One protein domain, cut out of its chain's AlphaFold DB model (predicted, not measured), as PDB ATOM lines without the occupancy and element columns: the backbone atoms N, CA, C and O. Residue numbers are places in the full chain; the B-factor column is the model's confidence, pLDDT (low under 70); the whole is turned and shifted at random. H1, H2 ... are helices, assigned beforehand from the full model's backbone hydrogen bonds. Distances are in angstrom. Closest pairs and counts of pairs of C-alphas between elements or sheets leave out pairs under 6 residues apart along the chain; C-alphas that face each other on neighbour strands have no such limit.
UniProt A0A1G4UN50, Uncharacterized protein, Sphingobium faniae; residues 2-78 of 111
ATOM      1  N   SER A   2     155.566  99.147  92.700       79.50
ATOM      2  CA  SER A   2     154.325  98.564  93.243       79.50
ATOM      3  C   SER A   2     153.124  98.937  92.367       79.50
ATOM      4  O   SER A   2     153.161  99.939  91.656       79.50
ATOM      5  N   ILE A   3     152.039  98.159  92.431       71.00
ATOM      6  CA  ILE A   3     150.796  98.444  91.687       71.00
ATOM      7  C   ILE A   3     150.278  99.859  92.000       71.00
ATOM      8  O   ILE A   3     149.813 100.558  91.106       71.00
ATOM      9  N   ALA A   4     150.428 100.310  93.250       69.06
ATOM     10  CA  ALA A   4     150.023 101.648  93.669       69.06
ATOM     11  C   ALA A   4     150.815 102.755  92.953       69.06
ATOM     12  O   ALA A   4     150.225 103.751  92.548       69.06
ATOM     13  N   THR A   5     152.124 102.564  92.740       75.25
ATOM     14  CA  THR A   5     152.942 103.529  91.984       75.25
ATOM     15  C   THR A   5     152.571 103.558  90.501       75.25
ATOM     16  O   THR A   5     152.482 104.632  89.925       75.25
ATOM     17  N   THR A   6     152.231 102.411  89.902       70.75
ATOM     18  CA  THR A   6     151.812 102.343  88.491       70.75
ATOM     19  C   THR A   6     150.468 103.032  88.236       70.75
ATOM     20  O   THR A   6     150.278 103.629  87.185       70.75
ATOM     21  N   ILE A   7     149.522 102.951  89.180       68.31
ATOM     22  CA  ILE A   7     148.204 103.602  89.057       68.31
ATOM     23  C   ILE A   7     148.319 105.121  89.250       68.31
ATOM     24  O   ILE A   7     147.603 105.869  88.590       68.31
ATOM     25  N   ALA A   8     149.220 105.573  90.128       71.81
ATOM     26  CA  ALA A   8     149.445 106.995  90.391       71.81
ATOM     27  C   ALA A   8     150.012 107.751  89.176       71.81
ATOM     28  O   ALA A   8     149.728 108.936  89.015       71.81
ATOM     29  N   ASP A   9     150.748 107.058  88.305       80.38
ATOM     30  CA  ASP A   9     151.313 107.629  87.077       80.38
ATOM     31  C   ASP A   9     150.287 107.755  85.936       80.38
ATOM     32  O   ASP A   9     150.568 108.377  84.908       80.38
ATOM     33  N   ILE A  10     149.086 107.180  86.082       77.94
ATOM     34  CA  ILE A  10     148.042 107.283  85.060       77.94
ATOM     35  C   ILE A  10     147.374 108.661  85.166       77.94
ATOM     36  O   ILE A  10     146.832 109.001  86.222       77.94
ATOM     37  N   PRO A  11     147.320 109.447  84.073       84.88
ATOM     38  CA  PRO A  11     146.648 110.739  84.079       84.88
ATOM     39  C   PRO A  11     145.192 110.606  84.533       84.88
ATOM     40  O   PRO A  11     144.415 109.843  83.956       84.88
ATOM     41  N   THR A  12     144.785 111.393  85.530       83.00
ATOM     42  CA  THR A  12     143.435 111.307  86.111       83.00
ATOM     43  C   THR A  12     142.337 111.504  85.063       83.00
ATOM     44  O   THR A  12     141.333 110.798  85.081       83.00
ATOM     45  N   GLY A  13     142.550 112.397  84.089       81.38
ATOM     46  CA  GLY A  13     141.610 112.600  82.981       81.38
ATOM     47  C   GLY A  13     141.400 111.343  82.126       81.38
ATOM     48  O   GLY A  13     140.281 111.069  81.702       81.38
ATOM     49  N   PHE A  14     142.443 110.529  81.939       83.88
ATOM     50  CA  PHE A  14     142.354 109.268  81.202       83.88
ATOM     51  C   PHE A  14     141.515 108.228  81.959       83.88
ATOM     52  O   PHE A  14     140.672 107.561  81.359       83.88
ATOM     53  N   LEU A  15     141.670 108.149  83.287       84.31
ATOM     54  CA  LEU A  15     140.850 107.280  84.140       84.31
ATOM     55  C   LEU A  15     139.367 107.663  84.097       84.31
ATOM     56  O   LEU A  15     138.512 106.782  84.042       84.31
ATOM     57  N   VAL A  16     139.057 108.963  84.075       85.56
ATOM     58  CA  VAL A  16     137.671 109.450  83.977       85.56
ATOM     59  C   VAL A  16     137.041 109.054  82.642       85.56
ATOM     60  O   VAL A  16     135.924 108.540  82.628       85.56
ATOM     61  N   VAL A  17     137.753 109.237  81.524       87.50
ATOM     62  CA  VAL A  17     137.248 108.875  80.188       87.50
ATOM     63  C   VAL A  17     137.022 107.368  80.074       87.50
ATOM     64  O   VAL A  17     135.956 106.943  79.632       87.50
ATOM     65  N   ILE A  18     137.980 106.551  80.523       87.88
ATOM     66  CA  ILE A  18     137.819 105.090  80.547       87.88
ATOM     67  C   ILE A  18     136.651 104.685  81.447       87.88
ATOM     68  O   ILE A  18     135.845 103.845  81.049       87.88
ATOM     69  N   GLY A  19     136.526 105.288  82.629       85.31
ATOM     70  CA  GLY A  19     135.422 105.023  83.549       85.31
ATOM     71  C   GLY A  19     134.059 105.320  82.922       85.31
ATOM     72  O   GLY A  19     133.148 104.498  83.015       85.31
ATOM     73  N   LEU A  20     133.933 106.447  82.216       85.69
ATOM     74  CA  LEU A  20     132.723 106.814  81.475       85.69
ATOM     75  C   LEU A  20     132.414 105.839  80.336       85.69
ATOM     76  O   LEU A  20     131.263 105.432  80.182       85.69
ATOM     77  N   LEU A  21     133.424 105.429  79.565       85.56
ATOM     78  CA  LEU A  21     133.251 104.434  78.506       85.56
ATOM     79  C   LEU A  21     132.775 103.099  79.081       85.56
ATOM     80  O   LEU A  21     131.807 102.531  78.582       85.56
ATOM     81  N   LEU A  22     133.399 102.619  80.157       84.31
ATOM     82  CA  LEU A  22     132.990 101.387  80.830       84.31
ATOM     83  C   LEU A  22     131.565 101.483  81.377       84.31
ATOM     84  O   LEU A  22     130.801 100.532  81.231       84.31
ATOM     85  N   ALA A  23     131.178 102.628  81.943       81.69
ATOM     86  CA  ALA A  23     129.807 102.859  82.388       81.69
ATOM     87  C   ALA A  23     128.815 102.814  81.213       81.69
ATOM     88  O   ALA A  23     127.793 102.132  81.297       81.69
ATOM     89  N   ALA A  24     129.135 103.458  80.087       80.62
ATOM     90  CA  ALA A  24     128.309 103.415  78.882       80.62
ATOM     91  C   ALA A  24     128.172 101.984  78.328       80.62
ATOM     92  O   ALA A  24     127.067 101.536  78.009       80.62
ATOM     93  N   PHE A  25     129.274 101.230  78.282       82.69
ATOM     94  CA  PHE A  25     129.268  99.818  77.898       82.69
ATOM     95  C   PHE A  25     128.438  98.963  78.862       82.69
ATOM     96  O   PHE A  25     127.663  98.118  78.410       82.69
ATOM     97  N   ALA A  26     128.538  99.204  80.171       80.94
ATOM     98  CA  ALA A  26     127.773  98.476  81.178       80.94
ATOM     99  C   ALA A  26     126.263  98.692  81.025       80.94
ATOM    100  O   ALA A  26     125.489  97.742  81.121       80.94
ATOM    101  N   VAL A  27     125.845  99.918  80.710       83.00
ATOM    102  CA  VAL A  27     124.441 100.244  80.431       83.00
ATOM    103  C   VAL A  27     123.970  99.580  79.129       83.00
ATOM    104  O   VAL A  27     122.877  99.008  79.087       83.00
ATOM    105  N   ARG A  28     124.801  99.579  78.074       82.50
ATOM    106  CA  ARG A  28     124.471  98.994  76.759       82.50
ATOM    107  C   ARG A  28     124.387  97.465  76.767       82.50
ATOM    108  O   ARG A  28     123.527  96.907  76.084       82.50
ATOM    109  N   PHE A  29     125.266  96.799  77.518       85.81
ATOM    110  CA  PHE A  29     125.385  95.337  77.612       85.81
ATOM    111  C   PHE A  29     124.932  94.796  78.978       85.81
ATOM    112  O   PHE A  29     125.428  93.768  79.446       85.81
ATOM    113  N   ARG A  30     123.958  95.467  79.608       84.44
ATOM    114  CA  ARG A  30     123.478  95.202  80.976       84.44
ATOM    115  C   ARG A  30     123.233  93.726  81.308       84.44
ATOM    116  O   ARG A  30     123.575  93.284  82.400       84.44
ATOM    117  N   GLY A  31     122.698  92.939  80.371       77.88
ATOM    118  CA  GLY A  31     122.469  91.501  80.569       77.88
ATOM    119  C   GLY A  31     123.764  90.693  80.724       77.88
ATOM    120  O   GLY A  31     123.902  89.918  81.661       77.88
ATOM    121  N   ILE A  32     124.751  90.914  79.853       85.50
ATOM    122  CA  ILE A  32     126.033  90.192  79.911       85.50
ATOM    123  C   ILE A  32     126.812  90.601  81.163       85.50
ATOM    124  O   ILE A  32     127.350  89.751  81.870       85.50
ATOM    125  N   VAL A  33     126.833  91.902  81.468       87.06
ATOM    126  CA  VAL A  33     127.545  92.436  82.636       87.06
ATOM    127  C   VAL A  33     126.971  91.887  83.935       87.06
ATOM    128  O   VAL A  33     127.722  91.482  84.815       87.06
ATOM    129  N   THR A  34     125.648  91.805  84.050       88.62
ATOM    130  CA  THR A  34     125.004  91.268  85.256       88.62
ATOM    131  C   THR A  34     125.275  89.783  85.440       88.62
ATOM    132  O   THR A  34     125.590  89.372  86.555       88.62
ATOM    133  N   ILE A  35     125.267  88.988  84.366       88.38
ATOM    134  CA  ILE A  35     125.669  87.575  84.416       88.38
ATOM    135  C   ILE A  35     127.130  87.441  84.865       88.38
ATOM    136  O   ILE A  35     127.420  86.661  85.772       88.38
ATOM    137  N   ALA A  36     128.040  88.228  84.287       89.50
ATOM    138  CA  ALA A  36     129.459  88.194  84.637       89.50
ATOM    139  C   ALA A  36     129.706  88.581  86.105       89.50
ATOM    140  O   ALA A  36     130.427  87.880  86.812       89.50
ATOM    141  N   VAL A  37     129.065  89.652  86.587       89.69
ATOM    142  CA  VAL A  37     129.155  90.095  87.989       89.69
ATOM    143  C   VAL A  37     128.596  89.030  88.930       89.69
ATOM    144  O   VAL A  37     129.232  88.693  89.923       89.69
ATOM    145  N   THR A  38     127.444  88.449  88.599       89.12
ATOM    146  CA  THR A  38     126.831  87.379  89.397       89.12
ATOM    147  C   THR A  38     127.740  86.155  89.472       89.12
ATOM    148  O   THR A  38     127.967  85.622  90.556       89.12
ATOM    149  N   GLY A  39     128.314  85.736  88.341       89.19
ATOM    150  CA  GLY A  39     129.277  84.637  88.287       89.19
ATOM    151  C   GLY A  39     130.520  84.918  89.130       89.19
ATOM    152  O   GLY A  39     130.950  84.055  89.893       89.19
ATOM    153  N   LEU A  40     131.052  86.143  89.068       91.31
ATOM    154  CA  LEU A  40     132.195  86.557  89.879       91.31
ATOM    155  C   LEU A  40     131.879  86.509  91.383       91.31
ATOM    156  O   LEU A  40     132.699  86.030  92.159       91.31
ATOM    157  N   LEU A  41     130.687  86.953  91.794       90.06
ATOM    158  CA  LEU A  41     130.238  86.878  93.188       90.06
ATOM    159  C   LEU A  41     130.086  85.428  93.663       90.06
ATOM    160  O   LEU A  41     130.499  85.096  94.774       90.06
ATOM    161  N   ILE A  42     129.558  84.540  92.818       89.19
ATOM    162  CA  ILE A  42     129.452  83.110  93.137       89.19
ATOM    163  C   ILE A  42     130.847  82.508  93.331       89.19
ATOM    164  O   ILE A  42     131.100  81.867  94.349       89.19
ATOM    165  N   VAL A  43     131.776  82.765  92.407       91.25
ATOM    166  CA  VAL A  43     133.163  82.289  92.518       91.25
ATOM    167  C   VAL A  43     133.844  82.861  93.763       91.25
ATOM    168  O   VAL A  43     134.507  82.126  94.492       91.25
ATOM    169  N   GLY A  44     133.645  84.148  94.056       87.81
ATOM    170  CA  GLY A  44     134.213  84.805  95.233       87.81
ATOM    171  C   GLY A  44     133.678  84.238  96.550       87.81
ATOM    172  O   GLY A  44     134.455  83.929  97.453       87.81
ATOM    173  N   THR A  45     132.363  84.033  96.657       88.56
ATOM    174  CA  THR A  45     131.745  83.443  97.859       88.56
ATOM    175  C   THR A  45     132.170  81.991  98.060       88.56
ATOM    176  O   THR A  45     132.467  81.591  99.186       88.56
ATOM    177  N   TRP A  46     132.314  81.221  96.979       86.94
ATOM    178  CA  TRP A  46     132.871  79.867  97.028       86.94
ATOM    179  C   TRP A  46     134.331  79.856  97.487       86.94
ATOM    180  O   TRP A  46     134.682  79.078  98.372       86.94
ATOM    181  N   ALA A  47     135.166  80.755  96.961       87.62
ATOM    182  CA  ALA A  47     136.565  80.884  97.370       87.62
ATOM    183  C   ALA A  47     136.719  81.307  98.844       87.62
ATOM    184  O   ALA A  47     137.689  80.935  99.495       87.62
ATOM    185  N   SER A  48     135.746  82.044  99.388       84.06
ATOM    186  CA  SER A  48     135.721  82.452 100.801       84.06
ATOM    187  C   SER A  48     135.249  81.356 101.773       84.06
ATOM    188  O   SER A  48     135.225  81.576 102.982       84.06
ATOM    189  N   GLY A  49     134.843  80.187 101.262       83.75
ATOM    190  CA  GLY A  49     134.329  79.074 102.069       83.75
ATOM    191  C   GLY A  49     132.897  79.262 102.585       83.75
ATOM    192  O   GLY A  49     132.400  78.409 103.317       83.75
ATOM    193  N   GLN A  50     132.212  80.343 102.198       83.44
ATOM    194  CA  GLN A  50     130.809  80.602 102.534       83.44
ATOM    195  C   GLN A  50     129.975  80.719 101.252       83.44
ATOM    196  O   GLN A  50     129.646  81.830 100.831       83.44
ATOM    197  N   PRO A  51     129.621  79.596 100.603       81.06
ATOM    198  CA  PRO A  51     128.824  79.634  99.386       81.06
ATOM    199  C   PRO A  51     127.415  80.160  99.696       81.06
ATOM    200  O   PRO A  51     126.594  79.465 100.295       81.06
ATOM    201  N   ARG A  52     127.120  81.392  99.267       85.44
ATOM    202  CA  ARG A  52     125.799  82.030  99.405       85.44
ATOM    203  C   ARG A  52     125.224  82.385  98.032       85.44
ATOM    204  O   ARG A  52     125.145  83.560  97.670       85.44
ATOM    205  N   PRO A  53     124.816  81.378  97.238       82.56
ATOM    206  CA  PRO A  53     124.372  81.605  95.864       82.56
ATOM    207  C   PRO A  53     123.120  82.491  95.785       82.56
ATOM    208  O   PRO A  53     123.000  83.284  94.857       82.56
ATOM    209  N   GLY A  54     122.221  82.417  96.775       87.31
ATOM    210  CA  GLY A  54     121.012  83.250  96.816       87.31
ATOM    211  C   GLY A  54     121.310  84.749  96.924       87.31
ATOM    212  O   GLY A  54     120.738  85.543  96.181       87.31
ATOM    213  N   GLU A  55     122.257  85.137  97.783       87.12
ATOM    214  CA  GLU A  55     122.696  86.534  97.909       87.12
ATOM    215  C   GLU A  55     123.349  87.019  96.607       87.12
ATOM    216  O   GLU A  55     123.064  88.119  96.140       87.12
ATOM    217  N   CYS A  56     124.156  86.172  95.957       87.31
ATOM    218  CA  CYS A  56     124.794  86.503  94.680       87.31
ATOM    219  C   CYS A  56     123.768  86.782  93.573       87.31
ATOM    220  O   CYS A  56     123.914  87.756  92.836       87.31
ATOM    221  N   LEU A  57     122.717  85.960  93.475       88.19
ATOM    222  CA  LEU A  57     121.628  86.168  92.516       88.19
ATOM    223  C   LEU A  57     120.859  87.461  92.805       88.19
ATOM    224  O   LEU A  57     120.550  88.206  91.875       88.19
ATOM    225  N   PHE A  58     120.591  87.756  94.081       91.81
ATOM    226  CA  PHE A  58     119.951  89.008  94.484       91.81
ATOM    227  C   PHE A  58     120.784  90.225  94.067       91.81
ATOM    228  O   PHE A  58     120.256  91.146  93.445       91.81
ATOM    229  N   PHE A  59     122.093  90.214  94.332       89.56
ATOM    230  CA  PHE A  59     122.989  91.287  93.900       89.56
ATOM    231  C   PHE A  59     123.070  91.397  92.374       89.56
ATOM    232  O   PHE A  59     123.049  92.505  91.844       89.56
ATOM    233  N   GLY A  60     123.086  90.273  91.658       88.19
ATOM    234  CA  GLY A  60     122.998  90.251  90.199       88.19
ATOM    235  C   GLY A  60     121.750  90.953  89.663       88.19
ATOM    236  O   GLY A  60     121.838  91.823  88.792       88.19
ATOM    237  N   ALA A  61     120.586  90.622  90.229       89.44
ATOM    238  CA  ALA A  61     119.310  91.240  89.884       89.44
ATOM    239  C   ALA A  61     119.276  92.736  90.242       89.44
ATOM    240  O   ALA A  61     118.788  93.550  89.457       89.44
ATOM    241  N   LEU A  62     119.850  93.116  91.386       91.94
ATOM    242  CA  LEU A  62     119.973  94.509  91.814       91.94
ATOM    243  C   LEU A  62     120.814  95.328  90.824       91.94
ATOM    244  O   LEU A  62     120.394  96.404  90.399       91.94
ATOM    245  N   VAL A  63     121.968  94.804  90.400       90.06
ATOM    246  CA  VAL A  63     122.819  95.450  89.388       90.06
ATOM    247  C   VAL A  63     122.054  95.615  88.073       90.06
ATOM    248  O   VAL A  63     122.117  96.679  87.456       90.06
ATOM    249  N   TYR A  64     121.274  94.611  87.665       88.31
ATOM    250  CA  TYR A  64     120.454  94.702  86.456       88.31
ATOM    251  C   TYR A  64     119.389  95.795  86.558       88.31
ATOM    252  O   TYR A  64     119.207  96.569  85.614       88.31
ATOM    253  N   ALA A  65     118.705  95.882  87.699       87.75
ATOM    254  CA  ALA A  65     117.687  96.895  87.945       87.75
ATOM    255  C   ALA A  65     118.283  98.308  87.874       87.75
ATOM    256  O   ALA A  65     117.755  99.160  87.160       87.75
ATOM    257  N   ILE A  66     119.428  98.537  88.525       89.38
ATOM    258  CA  ILE A  66     120.135  99.825  88.496       89.38
ATOM    259  C   ILE A  66     120.527 100.195  87.060       89.38
ATOM    260  O   ILE A  66     120.195 101.284  86.595       89.38
ATOM    261  N   LEU A  67     121.173  99.284  86.325       86.94
ATOM    262  CA  LEU A  67     121.578  99.538  84.938       86.94
ATOM    263  C   LEU A  67     120.378  99.808  84.021       86.94
ATOM    264  O   LEU A  67     120.481 100.621  83.105       86.94
ATOM    265  N   SER A  68     119.239  99.163  84.272       84.75
ATOM    266  CA  SER A  68     118.005  99.369  83.506       84.75
ATOM    267  C   SER A  68     117.357 100.724  83.795       84.75
ATOM    268  O   SER A  68     116.885 101.376  82.868       84.75
ATOM    269  N   ILE A  69     117.379 101.183  85.050       86.75
ATOM    270  CA  ILE A  69     116.923 102.529  85.428       86.75
ATOM    271  C   ILE A  69     117.802 103.586  84.758       86.75
ATOM    272  O   ILE A  69     117.284 104.500  84.121       86.75
ATOM    273  N   VAL A  70     119.127 103.426  84.832       84.81
ATOM    274  CA  VAL A  70     120.082 104.327  84.171       84.81
ATOM    275  C   VAL A  70     119.847 104.329  82.657       84.81
ATOM    276  O   VAL A  70     119.702 105.393  82.062       84.81
ATOM    277  N   ALA A  71     119.700 103.159  82.030       81.38
ATOM    278  CA  ALA A  71     119.348 103.066  80.613       81.38
ATOM    279  C   ALA A  71     118.029 103.782  80.290       81.38
ATOM    280  O   ALA A  71     117.923 104.413  79.246       81.38
ATOM    281  N   GLY A  72     117.027 103.706  81.168       79.50
ATOM    282  CA  GLY A  72     115.744 104.382  80.992       79.50
ATOM    283  C   GLY A  72     115.842 105.907  81.067       79.50
ATOM    284  O   GLY A  72     115.199 106.585  80.271       79.50
ATOM    285  N   ILE A  73     116.663 106.436  81.980       83.69
ATOM    286  CA  ILE A  73     116.885 107.881  82.155       83.69
ATOM    287  C   ILE A  73     117.666 108.462  80.967       83.69
ATOM    288  O   ILE A  73     117.314 109.525  80.461       83.69
ATOM    289  N   PHE A  74     118.699 107.761  80.491       73.62
ATOM    290  CA  PHE A  74     119.564 108.242  79.405       73.62
ATOM    291  C   PHE A  74     119.109 107.809  77.997       73.62
ATOM    292  O   PHE A  74     119.515 108.415  77.012       73.62
ATOM    293  N   GLY A  75     118.260 106.784  77.881       60.31
ATOM    294  CA  GLY A  75     117.733 106.230  76.624       60.31
ATOM    295  C   GLY A  75     116.297 106.654  76.293       60.31
ATOM    296  O   GLY A  75     115.697 106.119  75.362       60.31
ATOM    297  N   GLY A  76     115.726 107.608  77.037       51.56
ATOM    298  CA  GLY A  76     114.355 108.097  76.843       51.56
ATOM    299  C   GLY A  76     114.073 108.745  75.479       51.56
ATOM    300  O   GLY A  76     112.910 108.895  75.125       51.56
ATOM    301  N   GLY A  77     115.104 109.077  74.691       48.94
ATOM    302  CA  GLY A  77     114.960 109.613  73.329       48.94
ATOM    303  C   GLY A  77     114.723 108.568  72.230       48.94
ATOM    304  O   GLY A  77     114.525 108.944  71.082       48.94
ATOM    305  N   THR A  78     114.749 107.269  72.549       47.66
ATOM    306  CA  THR A  78     114.552 106.179  71.570       47.66
ATOM    307  C   THR A  78     113.477 105.184  72.012       47.66
ATOM    308  O   THR A  78     113.553 104.000  71.694       47.66
TER     309      THR A  78
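What this domain is: This is residues 2 to 78 of the 111 residues of an uncharacterized protein of Sphingobium faniae (UniProt A0A1G4UN50). A helical hairpin of two long helices, H3 and H4, makes one limb of an open, flat L, and H2 makes the other limb, running to the hairpin with its last residues and meeting H4 there at close to a right angle. The short helix H1 sits near the first residues of H2, at the end away from the hairpin, joined to it by residues 9 to 11, and residues 8 to 14, of which 12 to 14 belong to H2, and residues 16 to 22 of H2 stick out free. The printed part has 77 residues with four named helices, in the order H1, H2, H3, H4, and no named strand; its class is all helix. It is loose, with a radius of gyration of the C-alphas of 16.0 A, and flat, spanning 46 by 39 by 14 A.

Where its parts are: H1 is residues 3 to 8 and begins with C-alpha 3 at (150.796, 98.444, 91.687). H2 follows as residues 12 to 28, 24.5 A from first to last C-alpha, and ends with C-alpha 28 at (124.471, 98.994, 76.759). H3 is residues 30 to 47, 25.4 A long between its end C-alphas. H4, the longest helix, is residues 53 to 74, 31.7 A from first to last C-alpha, and ends with C-alpha 74 at (119.564, 108.242, 79.405).

How they stand to each other: H1 is apart from H2, H3 and H4. H2 is close to H3 but not clearly touching it; their closest C-alphas, those of Ala 26 and Val 33, are 6.2 A apart, and their lines are about perpendicular at 75 degrees. H2 touches H4 with residues 26 to 28 alone, against residues 67 to 71 of H4. The closest C-alphas there, those of Val 27 and Leu 67, are 5.4 A apart, and the two lines are about perpendicular at 80 degrees. H3 and H4 form a helical hairpin and touch with 18 pairs of C-alphas within 8 A. They run opposite ways at a shallow tilt of 26 degrees, and their closest C-alphas, those of Thr 38 and Gly 60, are 4.9 A apart. In H1, H2, H3 and H4 every pair of O i and N i+4 is within hydrogen-bond range.

The domain as a whole: The two C-alphas farthest apart, those of Gly 49 and Gly 77, are 46.2 A apart. The printed part runs from residue 2 to residue 78 and has no cut. The links H1 to H2, H2 to H3 and H3 to H4 are tight, with 3, 1 and 5 residues between the helices. The mean pLDDT of the printed part is 82.7; residue 4, residue 7 and residues 75 to 78 are under 70.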